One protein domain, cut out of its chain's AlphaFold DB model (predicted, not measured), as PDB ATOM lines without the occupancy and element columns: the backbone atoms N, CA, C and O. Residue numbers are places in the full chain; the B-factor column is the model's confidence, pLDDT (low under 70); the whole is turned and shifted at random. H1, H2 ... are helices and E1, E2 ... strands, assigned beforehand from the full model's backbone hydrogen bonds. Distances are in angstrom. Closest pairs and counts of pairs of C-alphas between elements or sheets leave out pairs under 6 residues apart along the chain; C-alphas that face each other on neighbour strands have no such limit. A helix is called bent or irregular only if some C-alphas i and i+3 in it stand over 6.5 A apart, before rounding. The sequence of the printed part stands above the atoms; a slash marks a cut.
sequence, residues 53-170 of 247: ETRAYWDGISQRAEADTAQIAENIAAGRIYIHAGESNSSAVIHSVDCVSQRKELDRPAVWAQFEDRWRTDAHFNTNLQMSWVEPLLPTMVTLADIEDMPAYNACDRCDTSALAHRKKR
ATOM      1  N   GLU A  53     -58.338 -19.647 -66.031       67.94
ATOM      2  CA  GLU A  53     -56.931 -19.676 -65.621       67.94
ATOM      3  C   GLU A  53     -56.790 -19.797 -64.100       67.94
ATOM      4  O   GLU A  53     -56.065 -20.670 -63.627       67.94
ATOM      5  N   THR A  54     -57.555 -19.016 -63.325       67.25
ATOM      6  CA  THR A  54     -57.585 -19.137 -61.858       67.25
ATOM      7  C   THR A  54     -58.055 -20.530 -61.441       67.25
ATOM      8  O   THR A  54     -57.459 -21.153 -60.567       67.25
ATOM      9  N   ARG A  55     -59.082 -21.076 -62.107       69.81
ATOM     10  CA  ARG A  55     -59.575 -22.431 -61.819       69.81
ATOM     11  C   ARG A  55     -58.532 -23.507 -62.130       69.81
ATOM     12  O   ARG A  55     -58.255 -24.337 -61.274       69.81
ATOM     13  N   ALA A  56     -57.897 -23.439 -63.300       72.69
ATOM     14  CA  ALA A  56     -56.824 -24.358 -63.678       72.69
ATOM     15  C   ALA A  56     -55.615 -24.277 -62.726       72.69
ATOM     16  O   ALA A  56     -55.000 -25.302 -62.424       72.69
ATOM     17  N   TYR A  57     -55.287 -23.082 -62.217       75.81
ATOM     18  CA  TYR A  57     -54.246 -22.911 -61.204       75.81
ATOM     19  C   TYR A  57     -54.565 -23.716 -59.937       75.81
ATOM     20  O   TYR A  57     -53.725 -24.518 -59.514       75.81
ATOM     21  N   TRP A  58     -55.755 -23.530 -59.354       73.00
ATOM     22  CA  TRP A  58     -56.157 -24.195 -58.107       73.00
ATOM     23  C   TRP A  58     -56.376 -25.704 -58.294       73.00
ATOM     24  O   TRP A  58     -55.910 -26.481 -57.463       73.00
ATOM     25  N   ASP A  59     -56.953 -26.135 -59.420       75.50
ATOM     26  CA  ASP A  59     -57.128 -27.558 -59.756       75.50
ATOM     27  C   ASP A  59     -55.780 -28.298 -59.890       75.50
ATOM     28  O   ASP A  59     -55.676 -29.491 -59.601       75.50
ATOM     29  N   GLY A  60     -54.718 -27.594 -60.296       75.44
ATOM     30  CA  GLY A  60     -53.376 -28.160 -60.456       75.44
ATOM     31  C   GLY A  60     -52.557 -28.301 -59.164       75.44
ATOM     32  O   GLY A  60     -51.421 -28.773 -59.232       75.44
ATOM     33  N   ILE A  61     -53.069 -27.884 -57.998       74.62
ATOM     34  CA  ILE A  61     -52.298 -27.886 -56.740       74.62
ATOM     35  C   ILE A  61     -51.862 -29.287 -56.326       74.62
ATOM     36  O   ILE A  61     -50.692 -29.478 -56.004       74.62
ATOM     37  N   SER A  62     -52.761 -30.270 -56.363       73.69
ATOM     38  CA  SER A  62     -52.441 -31.633 -55.920       73.69
ATOM     39  C   SER A  62     -51.337 -32.267 -56.768       73.69
ATOM     40  O   SER A  62     -50.459 -32.938 -56.238       73.69
ATOM     41  N   GLN A  63     -51.305 -31.984 -58.073       78.06
ATOM     42  CA  GLN A  63     -50.223 -32.451 -58.941       78.06
ATOM     43  C   GLN A  63     -48.890 -31.751 -58.623       78.06
ATOM     44  O   GLN A  63     -47.839 -32.392 -58.617       78.06
ATOM     45  N   ARG A  64     -48.915 -30.446 -58.316       78.12
ATOM     46  CA  ARG A  64     -47.714 -29.719 -57.869       78.12
ATOM     47  C   ARG A  64     -47.212 -30.227 -56.517       78.12
ATOM     48  O   ARG A  64     -46.013 -30.379 -56.348       78.12
ATOM     49  N   ALA A  65     -48.108 -30.574 -55.596       78.56
ATOM     50  CA  ALA A  65     -47.766 -31.191 -54.316       78.56
ATOM     51  C   ALA A  65     -46.962 -32.489 -54.477       78.56
ATOM     52  O   ALA A  65     -45.988 -32.730 -53.758       78.56
ATOM     53  N   GLU A  66     -47.384 -33.338 -55.414       81.31
ATOM     54  CA  GLU A  66     -46.699 -34.590 -55.732       81.31
ATOM     55  C   GLU A  66     -45.327 -34.326 -56.360       81.31
ATOM     56  O   GLU A  66     -44.340 -34.941 -55.950       81.31
ATOM     57  N   ALA A  67     -45.242 -33.370 -57.292       84.00
ATOM     58  CA  ALA A  67     -43.977 -32.951 -57.890       84.00
ATOM     59  C   ALA A  67     -43.001 -32.380 -56.844       84.00
ATOM     60  O   ALA A  67     -41.837 -32.779 -56.817       84.00
ATOM     61  N   ASP A  68     -43.475 -31.529 -55.929       84.06
ATOM     62  CA  ASP A  68     -42.670 -30.995 -54.827       84.06
ATOM     63  C   ASP A  68     -42.121 -32.129 -53.947       84.06
ATOM     64  O   ASP A  68     -40.953 -32.129 -53.559       84.06
ATOM     65  N   THR A  69     -42.957 -33.127 -53.647       85.62
ATOM     66  CA  THR A  69     -42.569 -34.290 -52.833       85.62
ATOM     67  C   THR A  69     -41.482 -35.111 -53.518       85.62
ATOM     68  O   THR A  69     -40.518 -35.524 -52.870       85.62
ATOM     69  N   ALA A  70     -41.609 -35.327 -54.831       87.50
ATOM     70  CA  ALA A  70     -40.579 -35.991 -55.620       87.50
ATOM     71  C   ALA A  70     -39.268 -35.192 -55.593       87.50
ATOM     72  O   ALA A  70     -38.214 -35.760 -55.315       87.50
ATOM     73  N   GLN A  71     -39.338 -33.869 -55.760       88.50
ATOM     74  CA  GLN A  71     -38.162 -33.005 -55.718       88.50
ATOM     75  C   GLN A  71     -37.468 -33.015 -54.347       88.50
ATOM     76  O   GLN A  71     -36.237 -33.031 -54.272       88.50
ATOM     77  N   ILE A  72     -38.237 -33.035 -53.256       89.75
ATOM     78  CA  ILE A  72     -37.720 -33.168 -51.886       89.75
ATOM     79  C   ILE A  72     -37.023 -34.521 -51.711       89.75
ATOM     80  O   ILE A  72     -35.917 -34.579 -51.173       89.75
ATOM     81  N   ALA A  73     -37.627 -35.608 -52.196       90.88
ATOM     82  CA  ALA A  73     -37.023 -36.936 -52.138       90.88
ATOM     83  C   ALA A  73     -35.706 -37.006 -52.931       90.88
ATOM     84  O   ALA A  73     -34.722 -37.561 -52.439       90.88
ATOM     85  N   GLU A  74     -35.651 -36.393 -54.116       92.69
ATOM     86  CA  GLU A  74     -34.424 -36.261 -54.908       92.69
ATOM     87  C   GLU A  74     -33.346 -35.458 -54.171       92.69
ATOM     88  O   GLU A  74     -32.186 -35.869 -54.136       92.69
ATOM     89  N   ASN A  75     -33.716 -34.348 -53.522       92.88
ATOM     90  CA  ASN A  75     -32.793 -33.548 -52.716       92.88
ATOM     91  C   ASN A  75     -32.205 -34.355 -51.550       92.88
ATOM     92  O   ASN A  75     -30.993 -34.314 -51.324       92.88
ATOM     93  N   ILE A  76     -33.039 -35.125 -50.845       93.75
ATOM     94  CA  ILE A  76     -32.591 -36.015 -49.767       93.75
ATOM     95  C   ILE A  76     -31.639 -37.081 -50.319       93.75
ATOM     96  O   ILE A  76     -30.569 -37.297 -49.750       93.75
ATOM     97  N   ALA A  77     -31.979 -37.704 -51.452       93.19
ATOM     98  CA  ALA A  77     -31.120 -38.686 -52.114       93.19
ATOM     99  C   ALA A  77     -29.778 -38.083 -52.572       93.19
ATOM    100  O   ALA A  77     -28.757 -38.769 -52.557       93.19
ATOM    101  N   ALA A  78     -29.759 -36.792 -52.914       93.06
ATOM    102  CA  ALA A  78     -28.557 -36.025 -53.238       93.06
ATOM    103  C   ALA A  78     -27.766 -35.540 -52.002       93.06
ATOM    104  O   ALA A  78     -26.773 -34.831 -52.152       93.06
ATOM    105  N   GLY A  79     -28.181 -35.896 -50.780       93.12
ATOM    106  CA  GLY A  79     -27.485 -35.535 -49.540       93.12
ATOM    107  C   GLY A  79     -27.830 -34.151 -48.980       93.12
ATOM    108  O   GLY A  79     -27.194 -33.704 -48.022       93.12
ATOM    109  N   ARG A  80     -28.848 -33.469 -49.520       94.12
ATOM    110  CA  ARG A  80     -29.382 -32.210 -48.971       94.12
ATOM    111  C   ARG A  80     -30.331 -32.510 -47.811       94.12
ATOM    112  O   ARG A  80     -31.547 -32.406 -47.927       94.12
ATOM    113  N   ILE A  81     -29.757 -32.959 -46.701       93.94
ATOM    114  CA  ILE A  81     -30.489 -33.465 -45.526       93.94
ATOM    115  C   ILE A  81     -30.775 -32.392 -44.468       93.94
ATOM    116  O   ILE A  81     -31.228 -32.708 -43.366       93.94
ATOM    117  N   TYR A  82     -30.522 -31.124 -44.788       92.25
ATOM    118  CA  TYR A  82     -30.826 -30.003 -43.915       92.25
ATOM    119  C   TYR A  82     -31.734 -28.988 -44.599       92.25
ATOM    120  O   TYR A  82     -31.706 -28.832 -45.813       92.25
ATOM    121  N   ILE A  83     -32.514 -28.274 -43.794       90.12
ATOM    122  CA  ILE A  83     -33.428 -27.215 -44.216       90.12
ATOM    123  C   ILE A  83     -32.936 -25.899 -43.630       90.12
ATOM    124  O   ILE A  83     -32.718 -25.792 -42.418       90.12
ATOM    125  N   HIS A  84     -32.790 -24.902 -44.491       87.38
ATOM    126  CA  HIS A  84     -32.404 -23.546 -44.144       87.38
ATOM    127  C   HIS A  84     -33.649 -22.664 -44.006       87.38
ATOM    128  O   HIS A  84     -34.234 -22.229 -44.992       87.38
ATOM    129  N   ALA A  85     -34.065 -22.398 -42.766       81.44
ATOM    130  CA  ALA A  85     -35.244 -21.585 -42.483       81.44
ATOM    131  C   ALA A  85     -34.859 -20.138 -42.118       81.44
ATOM    132  O   ALA A  85     -34.111 -19.908 -41.163       81.44
ATOM    133  N   GLY A  86     -35.434 -19.154 -42.822       68.56
ATOM    134  CA  GLY A  86     -35.362 -17.734 -42.451       68.56
ATOM    135  C   GLY A  86     -34.186 -16.940 -43.038       68.56
ATOM    136  O   GLY A  86     -33.537 -16.192 -42.302       68.56
ATOM    137  N   GLU A  87     -33.960 -17.054 -44.352       57.12
ATOM    138  CA  GLU A  87     -32.878 -16.408 -45.129       57.12
ATOM    139  C   GLU A  87     -32.701 -14.897 -44.881       57.12
ATOM    140  O   GLU A  87     -31.589 -14.375 -44.937       57.12
ATOM    141  N   SER A  88     -33.776 -14.177 -44.548       51.69
ATOM    142  CA  SER A  88     -33.771 -12.714 -44.421       51.69
ATOM    143  C   SER A  88     -33.402 -12.175 -43.031       51.69
ATOM    144  O   SER A  88     -33.373 -10.957 -42.832       51.69
ATOM    145  N   ASN A  89     -33.106 -13.038 -42.053       48.59
ATOM    146  CA  ASN A  89     -32.806 -12.621 -40.682       48.59
ATOM    147  C   ASN A  89     -31.379 -12.996 -40.263       48.59
ATOM    148  O   ASN A  89     -30.801 -13.975 -40.722       48.59
ATOM    149  N   SER A  90     -30.819 -12.262 -39.297       51.06
ATOM    150  CA  SER A  90     -29.521 -12.542 -38.645       51.06
ATOM    151  C   SER A  90     -29.477 -13.873 -37.863       51.06
ATOM    152  O   SER A  90     -28.563 -14.125 -37.075       51.06
ATOM    153  N   SER A  91     -30.482 -14.727 -38.048       58.34
ATOM    154  CA  SER A  91     -30.755 -15.931 -37.280       58.34
ATOM    155  C   SER A  91     -31.402 -17.015 -38.141       58.34
ATOM    156  O   SER A  91     -32.350 -17.649 -37.683       58.34
ATOM    157  N   ALA A  92     -30.912 -17.220 -39.363       80.06
ATOM    158  CA  ALA A  92     -31.188 -18.442 -40.108       80.06
ATOM    159  C   ALA A  92     -31.065 -19.672 -39.189       80.06
ATOM    160  O   ALA A  92     -30.100 -19.777 -38.415       80.06
ATOM    161  N   VAL A  93     -32.060 -20.557 -39.226       88.88
ATOM    162  CA  VAL A  93     -32.090 -21.775 -38.412       88.88
ATOM    163  C   VAL A  93     -31.963 -22.985 -39.323       88.88
ATOM    164  O   VAL A  93     -32.753 -23.166 -40.245       88.88
ATOM    165  N   ILE A  94     -30.965 -23.816 -39.041       92.19
ATOM    166  CA  ILE A  94     -30.722 -25.079 -39.727       92.19
ATOM    167  C   ILE A  94     -31.466 -26.186 -38.996       92.19
ATOM    168  O   ILE A  94     -31.260 -26.415 -37.801       92.19
ATOM    169  N   HIS A  95     -32.315 -26.890 -39.728       93.19
ATOM    170  CA  HIS A  95     -33.024 -28.072 -39.258       93.19
ATOM    171  C   HIS A  95     -32.536 -29.303 -40.016       93.19
ATOM    172  O   HIS A  95     -32.211 -29.201 -41.190       93.19
ATOM    173  N   SER A  96     -32.524 -30.472 -39.376       93.50
ATOM    174  CA  SER A  96     -32.471 -31.741 -40.117       93.50
ATOM    175  C   SER A  96     -33.817 -31.982 -40.818       93.50
ATOM    176  O   SER A  96     -34.855 -31.527 -40.326       93.50
ATOM    177  N   VAL A  97     -33.820 -32.713 -41.933       92.12
ATOM    178  CA  VAL A  97     -35.055 -33.166 -42.601       92.12
ATOM    179  C   VAL A  97     -35.954 -34.008 -41.689       92.12
ATOM    180  O   VAL A  97     -37.171 -33.979 -41.829       92.12
ATOM    181  N   ASP A  98     -35.404 -34.664 -40.668       90.94
ATOM    182  CA  ASP A  98     -36.197 -35.425 -39.689       90.94
ATOM    183  C   ASP A  98     -36.848 -34.536 -38.616       90.94
ATOM    184  O   ASP A  98     -37.497 -35.013 -37.678       90.94
ATOM    185  N   CYS A  99     -36.661 -33.219 -38.694       90.38
ATOM    186  CA  CYS A  99     -37.123 -32.331 -37.649       90.38
ATOM    187  C   CYS A  99     -38.646 -32.197 -37.646       90.38
ATOM    188  O   CYS A  99     -39.256 -31.679 -38.579       90.38
ATOM    189  N   VAL A 100     -39.267 -32.567 -36.524       86.50
ATOM    190  CA  VAL A 100     -40.730 -32.562 -36.358       86.50
ATOM    191  C   VAL A 100     -41.355 -31.196 -36.663       86.50
ATOM    192  O   VAL A 100     -42.454 -31.134 -37.210       86.50
ATOM    193  N   SER A 101     -40.661 -30.096 -36.348       82.75
ATOM    194  CA  SER A 101     -41.152 -28.744 -36.637       82.75
ATOM    195  C   SER A 101     -41.206 -28.419 -38.130       82.75
ATOM    196  O   SER A 101     -42.003 -27.570 -38.510       82.75
ATOM    197  N   GLN A 102     -40.388 -29.087 -38.948       85.00
ATOM    198  CA  GLN A 102     -40.301 -28.882 -40.397       85.00
ATOM    199  C   GLN A 102     -41.083 -29.921 -41.201       85.00
ATOM    200  O   GLN A 102     -41.173 -29.820 -42.419       85.00
ATOM    201  N   ARG A 103     -41.723 -30.894 -40.539       79.31
ATOM    202  CA  ARG A 103     -42.509 -31.936 -41.216       79.31
ATOM    203  C   ARG A 103     -43.577 -31.365 -42.150       79.31
ATOM    204  O   ARG A 103     -43.854 -31.963 -43.177       79.31
ATOM    205  N   LYS A 104     -44.160 -30.214 -41.806       74.75
ATOM    206  CA  LYS A 104     -45.145 -29.534 -42.657       74.75
ATOM    207  C   LYS A 104     -44.525 -29.012 -43.957       74.75
ATOM    208  O   LYS A 104     -45.186 -29.014 -44.978       74.75
ATOM    209  N   GLU A 105     -43.261 -28.614 -43.954       75.00
ATOM    210  CA  GLU A 105     -42.609 -28.155 -45.185       75.00
ATOM    211  C   GLU A 105     -42.210 -29.318 -46.103       75.00
ATOM    212  O   GLU A 105     -42.129 -29.142 -47.315       75.00
ATOM    213  N   LEU A 106     -42.032 -30.517 -45.541       81.31
ATOM    214  CA  LEU A 106     -41.643 -31.715 -46.287       81.31
ATOM    215  C   LEU A 106     -42.832 -32.567 -46.757       81.31
ATOM    216  O   LEU A 106     -42.786 -33.146 -47.837       81.31
ATOM    217  N   ASP A 107     -43.902 -32.647 -45.963       82.25
ATOM    218  CA  ASP A 107     -45.124 -33.393 -46.285       82.25
ATOM    219  C   ASP A 107     -46.116 -32.492 -47.031       82.25
ATOM    220  O   ASP A 107     -47.138 -32.042 -46.497       82.25
ATOM    221  N   ARG A 108     -45.764 -32.181 -48.283       81.25
ATOM    222  CA  ARG A 108     -46.542 -31.287 -49.149       81.25
ATOM    223  C   ARG A 108     -47.978 -31.780 -49.335       81.25
ATOM    224  O   ARG A 108     -48.880 -30.970 -49.124       81.25
ATOM    225  N   PRO A 109     -48.256 -33.068 -49.625       79.88
ATOM    226  CA  PRO A 109     -49.626 -33.542 -49.797       79.88
ATOM    227  C   PRO A 109     -50.479 -33.313 -48.544       79.88
ATOM    228  O   PRO A 109     -51.624 -32.879 -48.659       79.88
ATOM    229  N   ALA A 110     -49.928 -33.523 -47.342       79.69
ATOM    230  CA  ALA A 110     -50.663 -33.276 -46.103       79.69
ATOM    231  C   ALA A 110     -50.931 -31.786 -45.837       79.69
ATOM    232  O   ALA A 110     -51.981 -31.451 -45.281       79.69
ATOM    233  N   VAL A 111     -50.008 -30.890 -46.203       75.31
ATOM    234  CA  VAL A 111     -50.233 -29.437 -46.104       75.31
ATOM    235  C   VAL A 111     -51.305 -28.982 -47.076       75.31
ATOM    236  O   VAL A 111     -52.211 -28.248 -46.680       75.31
ATOM    237  N   TRP A 112     -51.262 -29.475 -48.309       75.75
ATOM    238  CA  TRP A 112     -52.254 -29.137 -49.317       75.75
ATOM    239  C   TRP A 112     -53.640 -29.682 -48.989       75.75
ATOM    240  O   TRP A 112     -54.614 -28.946 -49.110       75.75
ATOM    241  N   ALA A 113     -53.737 -30.904 -48.466       77.12
ATOM    242  CA  ALA A 113     -55.003 -31.449 -47.984       77.12
ATOM    243  C   ALA A 113     -55.589 -30.617 -46.827       77.12
ATOM    244  O   ALA A 113     -56.793 -30.383 -46.783       77.12
ATOM    245  N   GLN A 114     -54.752 -30.126 -45.902       75.25
ATOM    246  CA  GLN A 114     -55.196 -29.228 -44.825       75.25
ATOM    247  C   GLN A 114     -55.648 -27.862 -45.349       75.25
ATOM    248  O   GLN A 114     -56.602 -27.292 -44.821       75.25
ATOM    249  N   PHE A 115     -54.957 -27.330 -46.357       74.94
ATOM    250  CA  PHE A 115     -55.366 -26.106 -47.036       74.94
ATOM    251  C   PHE A 115     -56.723 -26.295 -47.724       74.94
ATOM    252  O   PHE A 115     -57.634 -25.509 -47.485       74.94
ATOM    253  N   GLU A 116     -56.884 -27.368 -48.501       73.62
ATOM    254  CA  GLU A 116     -58.113 -27.686 -49.229       73.62
ATOM    255  C   GLU A 116     -59.305 -27.938 -48.291       73.62
ATOM    256  O   GLU A 116     -60.400 -27.428 -48.531       73.62
ATOM    257  N   ASP A 117     -59.107 -28.679 -47.197       75.69
ATOM    258  CA  ASP A 117     -60.140 -28.921 -46.184       75.69
ATOM    259  C   ASP A 117     -60.619 -27.616 -45.538       75.69
ATOM    260  O   ASP A 117     -61.822 -27.347 -45.483       75.69
ATOM    261  N   ARG A 118     -59.689 -26.748 -45.115       71.38
ATOM    262  CA  ARG A 118     -60.041 -25.437 -44.553       71.38
ATOM    263  C   ARG A 118     -60.703 -24.526 -45.579       71.38
ATOM    264  O   ARG A 118     -61.676 -23.860 -45.241       71.38
ATOM    265  N   TRP A 119     -60.219 -24.537 -46.818       69.62
ATOM    266  CA  TRP A 119     -60.828 -23.807 -47.928       69.62
ATOM    267  C   TRP A 119     -62.288 -24.223 -48.155       69.62
ATOM    268  O   TRP A 119     -63.151 -23.372 -48.355       69.62
ATOM    269  N   ARG A 120     -62.592 -25.523 -48.071       69.19
ATOM    270  CA  ARG A 120     -63.949 -26.052 -48.285       69.19
ATOM    271  C   ARG A 120     -64.898 -25.842 -47.102       69.19
ATOM    272  O   ARG A 120     -66.110 -25.822 -47.305       69.19
ATOM    273  N   THR A 121     -64.379 -25.743 -45.878       68.88
ATOM    274  CA  THR A 121     -65.183 -25.772 -44.641       68.88
ATOM    275  C   THR A 121     -65.346 -24.417 -43.953       68.88
ATOM    276  O   THR A 121     -66.305 -24.245 -43.197       68.88
ATOM    277  N   ASP A 122     -64.469 -23.445 -44.212       67.62
ATOM    278  CA  ASP A 122     -64.482 -22.140 -43.547       67.62
ATOM    279  C   ASP A 122     -64.866 -21.013 -44.523       67.62
ATOM    280  O   ASP A 122     -64.063 -20.527 -45.316       67.62
ATOM    281  N   ALA A 123     -66.121 -20.557 -44.440       57.81
ATOM    282  CA  ALA A 123     -66.642 -19.448 -45.249       57.81
ATOM    283  C   ALA A 123     -66.012 -18.081 -44.901       57.81
ATOM    284  O   ALA A 123     -66.201 -17.107 -45.630       57.81
ATOM    285  N   HIS A 124     -65.283 -17.999 -43.785       55.91
ATOM    286  CA  HIS A 124     -64.516 -16.834 -43.350       55.91
ATOM    287  C   HIS A 124     -63.014 -17.093 -43.401       55.91
ATOM    288  O   HIS A 124     -62.262 -16.389 -42.718       55.91
ATOM    289  N   PHE A 125     -62.578 -18.067 -44.208       57.56
ATOM    290  CA  PHE A 125     -61.179 -18.295 -44.529       57.56
ATOM    291  C   PHE A 125     -60.608 -17.058 -45.228       57.56
ATOM    292  O   PHE A 125     -60.535 -16.943 -46.446       57.56
ATOM    293  N   ASN A 126     -60.261 -16.071 -44.416       49.12
ATOM    294  CA  ASN A 126     -59.610 -14.855 -44.833       49.12
ATOM    295  C   ASN A 126     -58.190 -15.264 -45.223       49.12
ATOM    296  O   ASN A 126     -57.504 -15.934 -44.446       49.12
ATOM    297  N   THR A 127     -57.748 -14.822 -46.393       50.16
ATOM    298  CA  THR A 127     -56.438 -15.027 -47.049       50.16
ATOM    299  C   THR A 127     -55.204 -14.642 -46.205       50.16
ATOM    300  O   THR A 127     -54.075 -14.677 -46.678       50.16
ATOM    301  N   ASN A 128     -55.393 -14.333 -44.918       42.31
ATOM    302  CA  ASN A 128     -54.364 -14.180 -43.891       42.31
ATOM    303  C   ASN A 128     -53.780 -15.506 -43.387       42.31
ATOM    304  O   ASN A 128     -52.893 -15.491 -42.526       42.31
ATOM    305  N   LEU A 129     -54.245 -16.652 -43.886       46.81
ATOM    306  CA  LEU A 129     -53.400 -17.836 -43.864       46.81
ATOM    307  C   LEU A 129     -52.187 -17.490 -44.712       46.81
ATOM    308  O   LEU A 129     -52.315 -17.373 -45.924       46.81
ATOM    309  N   GLN A 130     -51.077 -17.182 -44.026       48.47
ATOM    310  CA  GLN A 130     -49.867 -16.641 -44.629       48.47
ATOM    311  C   GLN A 130     -49.635 -17.379 -45.939       48.47
ATOM    312  O   GLN A 130     -49.459 -18.594 -45.921       48.47
ATOM    313  N   MET A 131     -49.689 -16.657 -47.060       46.38
ATOM    314  CA  MET A 131     -49.467 -17.211 -48.394       46.38
ATOM    315  C   MET A 131     -48.188 -18.056 -48.443       46.38
ATOM    316  O   MET A 131     -48.127 -18.992 -49.214       46.38
ATOM    317  N   SER A 132     -47.239 -17.866 -47.520       49.41
ATOM    318  CA  SER A 132     -46.104 -18.768 -47.285       49.41
ATOM    319  C   SER A 132     -46.448 -20.247 -47.025       49.41
ATOM    320  O   SER A 132     -45.564 -21.087 -47.135       49.41
ATOM    321  N   TRP A 133     -47.687 -20.605 -46.665       50.38
ATOM    322  CA  TRP A 133     -48.128 -22.001 -46.475       50.38
ATOM    323  C   TRP A 133     -48.700 -22.613 -47.762       50.38
ATOM    324  O   TRP A 133     -48.821 -23.832 -47.860       50.38
ATOM    325  N   VAL A 134     -49.074 -21.760 -48.714       50.06
ATOM    326  CA  VAL A 134     -49.813 -22.073 -49.949       50.06
ATOM    327  C   VAL A 134     -48.981 -21.697 -51.178       50.06
ATOM    328  O   VAL A 134     -49.281 -22.073 -52.301       50.06
ATOM    329  N   GLU A 135     -47.899 -20.953 -51.009       53.66
ATOM    330  CA  GLU A 135     -46.930 -20.744 -52.058       53.66
ATOM    331  C   GLU A 135     -46.135 -22.049 -52.223       53.66
ATOM    332  O   GLU A 135     -45.737 -22.685 -51.235       53.66
ATOM    333  N   PRO A 136     -45.902 -22.495 -53.466       51.44
ATOM    334  CA  PRO A 136     -44.999 -23.596 -53.776       51.44
ATOM    335  C   PRO A 136     -43.541 -23.156 -53.577       51.44
ATOM    336  O   PRO A 136     -42.707 -23.279 -54.467       51.44
ATOM    337  N   LEU A 137     -43.220 -22.596 -52.413       63.50
ATOM    338  CA  LEU A 137     -41.846 -22.377 -52.008       63.50
ATOM    339  C   LEU A 137     -41.372 -23.692 -51.411       63.50
ATOM    340  O   LEU A 137     -41.655 -24.016 -50.257       63.50
ATOM    341  N   LEU A 138     -40.709 -24.488 -52.250       72.25
ATOM    342  CA  LEU A 138     -39.936 -25.624 -51.776       72.25
ATOM    343  C   LEU A 138     -39.014 -25.156 -50.642       72.25
ATOM    344  O   LEU A 138     -38.418 -24.081 -50.760       72.25
ATOM    345  N   PRO A 139     -38.868 -25.944 -49.563       79.38
ATOM    346  CA  PRO A 139     -37.924 -25.593 -48.516       79.38
ATOM    347  C   PRO A 139     -36.521 -25.465 -49.118       79.38
ATOM    348  O   PRO A 139     -36.121 -26.277 -49.957       79.38
ATOM    349  N   THR A 140     -35.744 -24.480 -48.664       86.25
ATOM    350  CA  THR A 140     -34.334 -24.364 -49.052       86.25
ATOM    351  C   THR A 140     -33.556 -25.526 -48.429       86.25
ATOM    352  O   THR A 140     -33.164 -25.479 -47.260       86.25
ATOM    353  N   MET A 141     -33.362 -26.599 -49.198       90.06
ATOM    354  CA  MET A 141     -32.635 -27.795 -48.765       90.06
ATOM    355  C   MET A 141     -31.149 -27.677 -49.102       90.06
ATOM    356  O   MET A 141     -30.785 -27.396 -50.243       90.06
ATOM    357  N   VAL A 142     -30.287 -27.929 -48.121       92.12
ATOM    358  CA  VAL A 142     -28.837 -27.706 -48.207       92.12
ATOM    359  C   VAL A 142     -28.053 -28.916 -47.702       92.12
ATOM    360  O   VAL A 142     -28.548 -29.722 -46.906       92.12
ATOM    361  N   THR A 143     -26.825 -29.072 -48.191       94.12
ATOM    362  CA  THR A 143     -25.880 -30.096 -47.727       94.12
ATOM    363  C   THR A 143     -25.126 -29.637 -46.476       94.12
ATOM    364  O   THR A 143     -25.203 -28.479 -46.067       94.12
ATOM    365  N   LEU A 144     -24.360 -30.549 -45.864       93.81
ATOM    366  CA  LEU A 144     -23.439 -30.196 -44.779       93.81
ATOM    367  C   LEU A 144     -22.394 -29.162 -45.232       93.81
ATOM    368  O   LEU A 144     -22.167 -28.192 -44.518       93.81
ATOM    369  N   ALA A 145     -21.808 -29.355 -46.417       92.06
ATOM    370  CA  ALA A 145     -20.788 -28.458 -46.959       92.06
ATOM    371  C   ALA A 145     -21.341 -27.038 -47.149       92.06
ATOM    372  O   ALA A 145     -20.730 -26.075 -46.696       92.06
ATOM    373  N   ASP A 146     -22.555 -26.924 -47.701       91.38
ATOM    374  CA  ASP A 146     -23.219 -25.628 -47.872       91.38
ATOM    375  C   ASP A 146     -23.376 -24.895 -46.528       91.38
ATOM    376  O   ASP A 146     -23.139 -23.694 -46.445       91.38
ATOM    377  N   ILE A 147     -23.745 -25.609 -45.453       89.62
ATOM    378  CA  ILE A 147     -23.909 -25.030 -44.106       89.62
ATOM    379  C   ILE A 147     -22.574 -24.590 -43.509       89.62
ATOM    380  O   ILE A 147     -22.503 -23.560 -42.830       89.62
ATOM    381  N   GLU A 148     -21.518 -25.371 -43.709       88.12
ATOM    382  CA  GLU A 148     -20.186 -25.042 -43.204       88.12
ATOM    383  C   GLU A 148     -19.645 -23.757 -43.838       88.12
ATOM    384  O   GLU A 148     -19.049 -22.933 -43.128       88.12
ATOM    385  N   ASP A 149     -19.974 -23.524 -45.108       87.00
ATOM    386  CA  ASP A 149     -19.633 -22.311 -45.846       87.00
ATOM    387  C   ASP A 149     -20.494 -21.098 -45.447       87.00
ATOM    388  O   ASP A 149     -20.055 -19.956 -45.593       87.00
ATOM    389  N   MET A 150     -21.676 -21.290 -44.845       85.25
ATOM    390  CA  MET A 150     -22.541 -20.167 -44.452       85.25
ATOM    391  C   MET A 150     -21.854 -19.231 -43.444       85.25
ATOM    392  O   MET A 150     -21.324 -19.699 -42.436       85.25
ATOM    393  N   PRO A 151     -21.942 -17.898 -43.591       79.00
ATOM    394  CA  PRO A 151     -21.309 -16.954 -42.662       79.00
ATOM    395  C   PRO A 151     -21.908 -16.978 -41.252       79.00
ATOM    396  O   PRO A 151     -21.242 -16.645 -40.270       79.00
ATOM    397  N   ALA A 152     -23.186 -17.337 -41.126       82.75
ATOM    398  CA  ALA A 152     -23.863 -17.447 -39.843       82.75
ATOM    399  C   ALA A 152     -25.100 -18.328 -39.922       82.75
ATOM    400  O   ALA A 152     -25.833 -18.287 -40.902       82.75
ATOM    401  N   TYR A 153     -25.358 -19.044 -38.831       88.25
ATOM    402  CA  TYR A 153     -26.565 -19.834 -38.641       88.25
ATOM    403  C   TYR A 153     -26.749 -20.201 -37.163       88.25
ATOM    404  O   TYR A 153     -25.844 -20.060 -36.332       88.25
ATOM    405  N   ASN A 154     -27.935 -20.695 -36.822       90.38
ATOM    406  CA  ASN A 154     -28.185 -21.445 -35.596       90.38
ATOM    407  C   ASN A 154     -28.644 -22.846 -35.974       90.38
ATOM    408  O   ASN A 154     -29.543 -22.991 -36.790       90.38
ATOM    409  N   ALA A 155     -28.074 -23.872 -35.366       91.88
ATOM    410  CA  ALA A 155     -28.669 -25.192 -35.416       91.88
ATOM    411  C   ALA A 155     -29.950 -25.186 -34.575       91.88
ATOM    412  O   ALA A 155     -30.000 -24.573 -33.505       91.88
ATOM    413  N   CYS A 156     -30.996 -25.852 -35.046       91.62
ATOM    414  CA  CYS A 156     -32.200 -26.028 -34.256       91.62
ATOM    415  C   CYS A 156     -31.895 -26.863 -33.009       91.62
ATOM    416  O   CYS A 156     -31.358 -27.965 -33.097       91.62
ATOM    417  N   ASP A 157     -32.329 -26.383 -31.842       89.56
ATOM    418  CA  ASP A 157     -32.034 -27.049 -30.571       89.56
ATOM    419  C   ASP A 157     -32.757 -28.383 -30.358       89.56
ATOM    420  O   ASP A 157     -32.474 -29.083 -29.385       89.56
ATOM    421  N   ARG A 158     -33.700 -28.724 -31.243       90.00
ATOM    422  CA  ARG A 158     -34.555 -29.912 -31.139       90.00
ATOM    423  C   ARG A 158     -34.224 -31.006 -32.149       90.00
ATOM    424  O   ARG A 158     -34.686 -32.124 -31.954       90.00
ATOM    425  N   CYS A 159     -33.507 -30.690 -33.226       90.88
ATOM    426  CA  CYS A 159     -33.172 -31.681 -34.245       90.88
ATOM    427  C   CYS A 159     -31.786 -32.279 -33.954       90.88
ATOM    428  O   CYS A 159     -30.932 -31.614 -33.357       90.88
ATOM    429  N   ASP A 160     -31.534 -33.501 -34.429       87.81
ATOM    430  CA  ASP A 160     -30.161 -34.002 -34.495       87.81
ATOM    431  C   ASP A 160     -29.395 -33.211 -35.563       87.81
ATOM    432  O   ASP A 160     -29.695 -33.263 -36.754       87.81
ATOM    433  N   THR A 161     -28.453 -32.401 -35.096       87.31
ATOM    434  CA  THR A 161     -27.543 -31.578 -35.903       87.31
ATOM    435  C   THR A 161     -26.096 -31.834 -35.480       87.31
ATOM    436  O   THR A 161     -25.228 -30.978 -35.627       87.31
ATOM    437  N   SER A 162     -25.834 -33.017 -34.913       88.00
ATOM    438  CA  SER A 162     -24.534 -33.395 -34.351       88.00
ATOM    439  C   SER A 162     -23.404 -33.435 -35.381       88.00
ATOM    440  O   SER A 162     -22.247 -33.255 -35.011       88.00
ATOM    441  N   ALA A 163     -23.731 -33.621 -36.660       89.31
ATOM    442  CA  ALA A 163     -22.764 -33.582 -37.750       89.31
ATOM    443  C   ALA A 163     -22.300 -32.157 -38.118       89.31
ATOM    444  O   ALA A 163     -21.318 -32.024 -38.839       89.31
ATOM    445  N   LEU A 164     -22.958 -31.096 -37.627       90.50
ATOM    446  CA  LEU A 164     -22.504 -29.722 -37.859       90.50
ATOM    447  C   LEU A 164     -21.279 -29.406 -36.991       90.50
ATOM    448  O   LEU A 164     -21.305 -29.601 -35.774       90.50
ATOM    449  N   ALA A 165     -20.245 -28.805 -37.587       89.00
ATOM    450  CA  ALA A 165     -19.044 -28.369 -36.864       89.00
ATOM    451  C   ALA A 165     -19.345 -27.378 -35.721       89.00
ATOM    452  O   ALA A 165     -18.656 -27.347 -34.696       89.00
ATOM    453  N   HIS A 166     -20.395 -26.566 -35.875       88.88
ATOM    454  CA  HIS A 166     -20.832 -25.605 -34.872       88.88
ATOM    455  C   HIS A 166     -22.345 -25.676 -34.687       88.88
ATOM    456  O   HIS A 166     -23.109 -25.697 -35.640       88.88
ATOM    457  N   ARG A 167     -22.818 -25.584 -33.442       88.62
ATOM    458  CA  ARG A 167     -24.256 -25.367 -33.190       88.62
ATOM    459  C   ARG A 167     -24.709 -23.946 -33.506       88.62
ATOM    460  O   ARG A 167     -25.900 -23.668 -33.597       88.62
ATOM    461  N   LYS A 168     -23.763 -23.019 -33.603       88.81
ATOM    462  CA  LYS A 168     -24.030 -21.603 -33.795       88.81
ATOM    463  C   LYS A 168     -22.823 -20.944 -34.443       88.81
ATOM    464  O   LYS A 168     -21.760 -20.889 -33.830       88.81
ATOM    465  N   LYS A 169     -23.024 -20.391 -35.635       86.56
ATOM    466  CA  LYS A 169     -22.055 -19.543 -36.332       86.56
ATOM    467  C   LYS A 169     -22.583 -18.109 -36.329       86.56
ATOM    468  O   LYS A 169     -23.790 -17.869 -36.450       86.56
ATOM    469  N   ARG A 170     -21.713 -17.141 -36.070       81.81
ATOM    470  CA  ARG A 170     -22.075 -15.723 -35.972       81.81
ATOM    471  C   ARG A 170     -21.191 -14.929 -36.913       81.81
ATOM    472  O   ARG A 170     -19.990 -15.165 -36.954       81.81
TER     473      ARG A 170
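Overview. This is residues 53 to 170 of the 247 residues of an uncharacterized protein of Leifsonia sp. Leaf264 (UniProt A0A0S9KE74). This is an elongated model with a small three-stranded sheet toward one end and two helices, H2 and H4, running opposite ways and overlapping in part toward the other. H3 lies between H4 and the sheet, H1 makes a corner at the start of H2, and a long stretch, residues 122 to 143, comes back from the far end of H4 to the sheet, where H5 grazes it; residues 120 to 126 stick out. The 118 printed residues hold, in order, H1 H2 E1 E2 H3 H4 H5 E3, and the class is mostly helix. The sheet's order is E1 E2 E3, mixed. The whole is only just compact, close to loose, with a radius of gyration of the C-alphas of 16.2 A and spans of 48 by 29 by 24 A.

Along the chain. Find C-alpha 53 at (-56.931, -19.676, -65.621), where H1 begins; it runs to residue 59. H2, residues 61 to 77, covers 24.2 A and ends at C-alpha 77, (-31.120, -38.686, -52.114). Then come E1, residues 82 to 85, and E2, residues 93 to 96. H3 is residues 100 to 106 and is irregular, with C-alphas 101 and 104 7.3 A apart. H4, residues 108 to 121, covers 20.0 A. Past the long link lie H5, residues 144 to 149, and E3, residues 153 to 155, ending at C-alpha 155, (-28.669, -25.192, -35.416).

Arrangement. Begin at the sheet. E1 and E2 are an antiparallel hairpin, with N 83 and O 95 2.8 A apart, within hydrogen-bond range. E2 and E3 are parallel, with N 94 and O 154 at 2.8 A; E2, H3 H4 H5, E3 is a strand-helix-strand unit, two parallel neighbour strands with helices between. Residues 168 to 169 pair with 153 to 154 of E3, and 141 to 142 with 82 to 83 of E1, both antiparallel. H3 and H5 are on the sheet but only graze it, H3 with residues 101 to 106, H5 with 144 to 147. H4 touches H2 with its residues 108 to 112 alone, closest at the C-alphas of Ala 65 and Arg 108, 5.3 A, a shallow tilt of 23 degrees, opposite ways. H3 and H4 only just touch, only at the corner, with 3 pairs of C-alphas within 8 A, the closest being Lys 104 and Val 111 at 6.1 A. H1 and H2 meet only through their link. Every O i to N i+4 pair is within hydrogen-bond range in H1, H2, H4 and H5; H3 has 1 of 3, and 3 of 4 O i to N i+3 pairs.

Size, cuts and confidence. The C-alphas of Ala 123 and Ala 165, the two farthest apart, are 49.1 A apart. The printed part has no cut, and the link from H4 to H5, 22 residues, is long. Look for pLDDT under 70 in residues 53 to 55, 86 to 91 and 119 to 137; the mean of the printed part is 78.3.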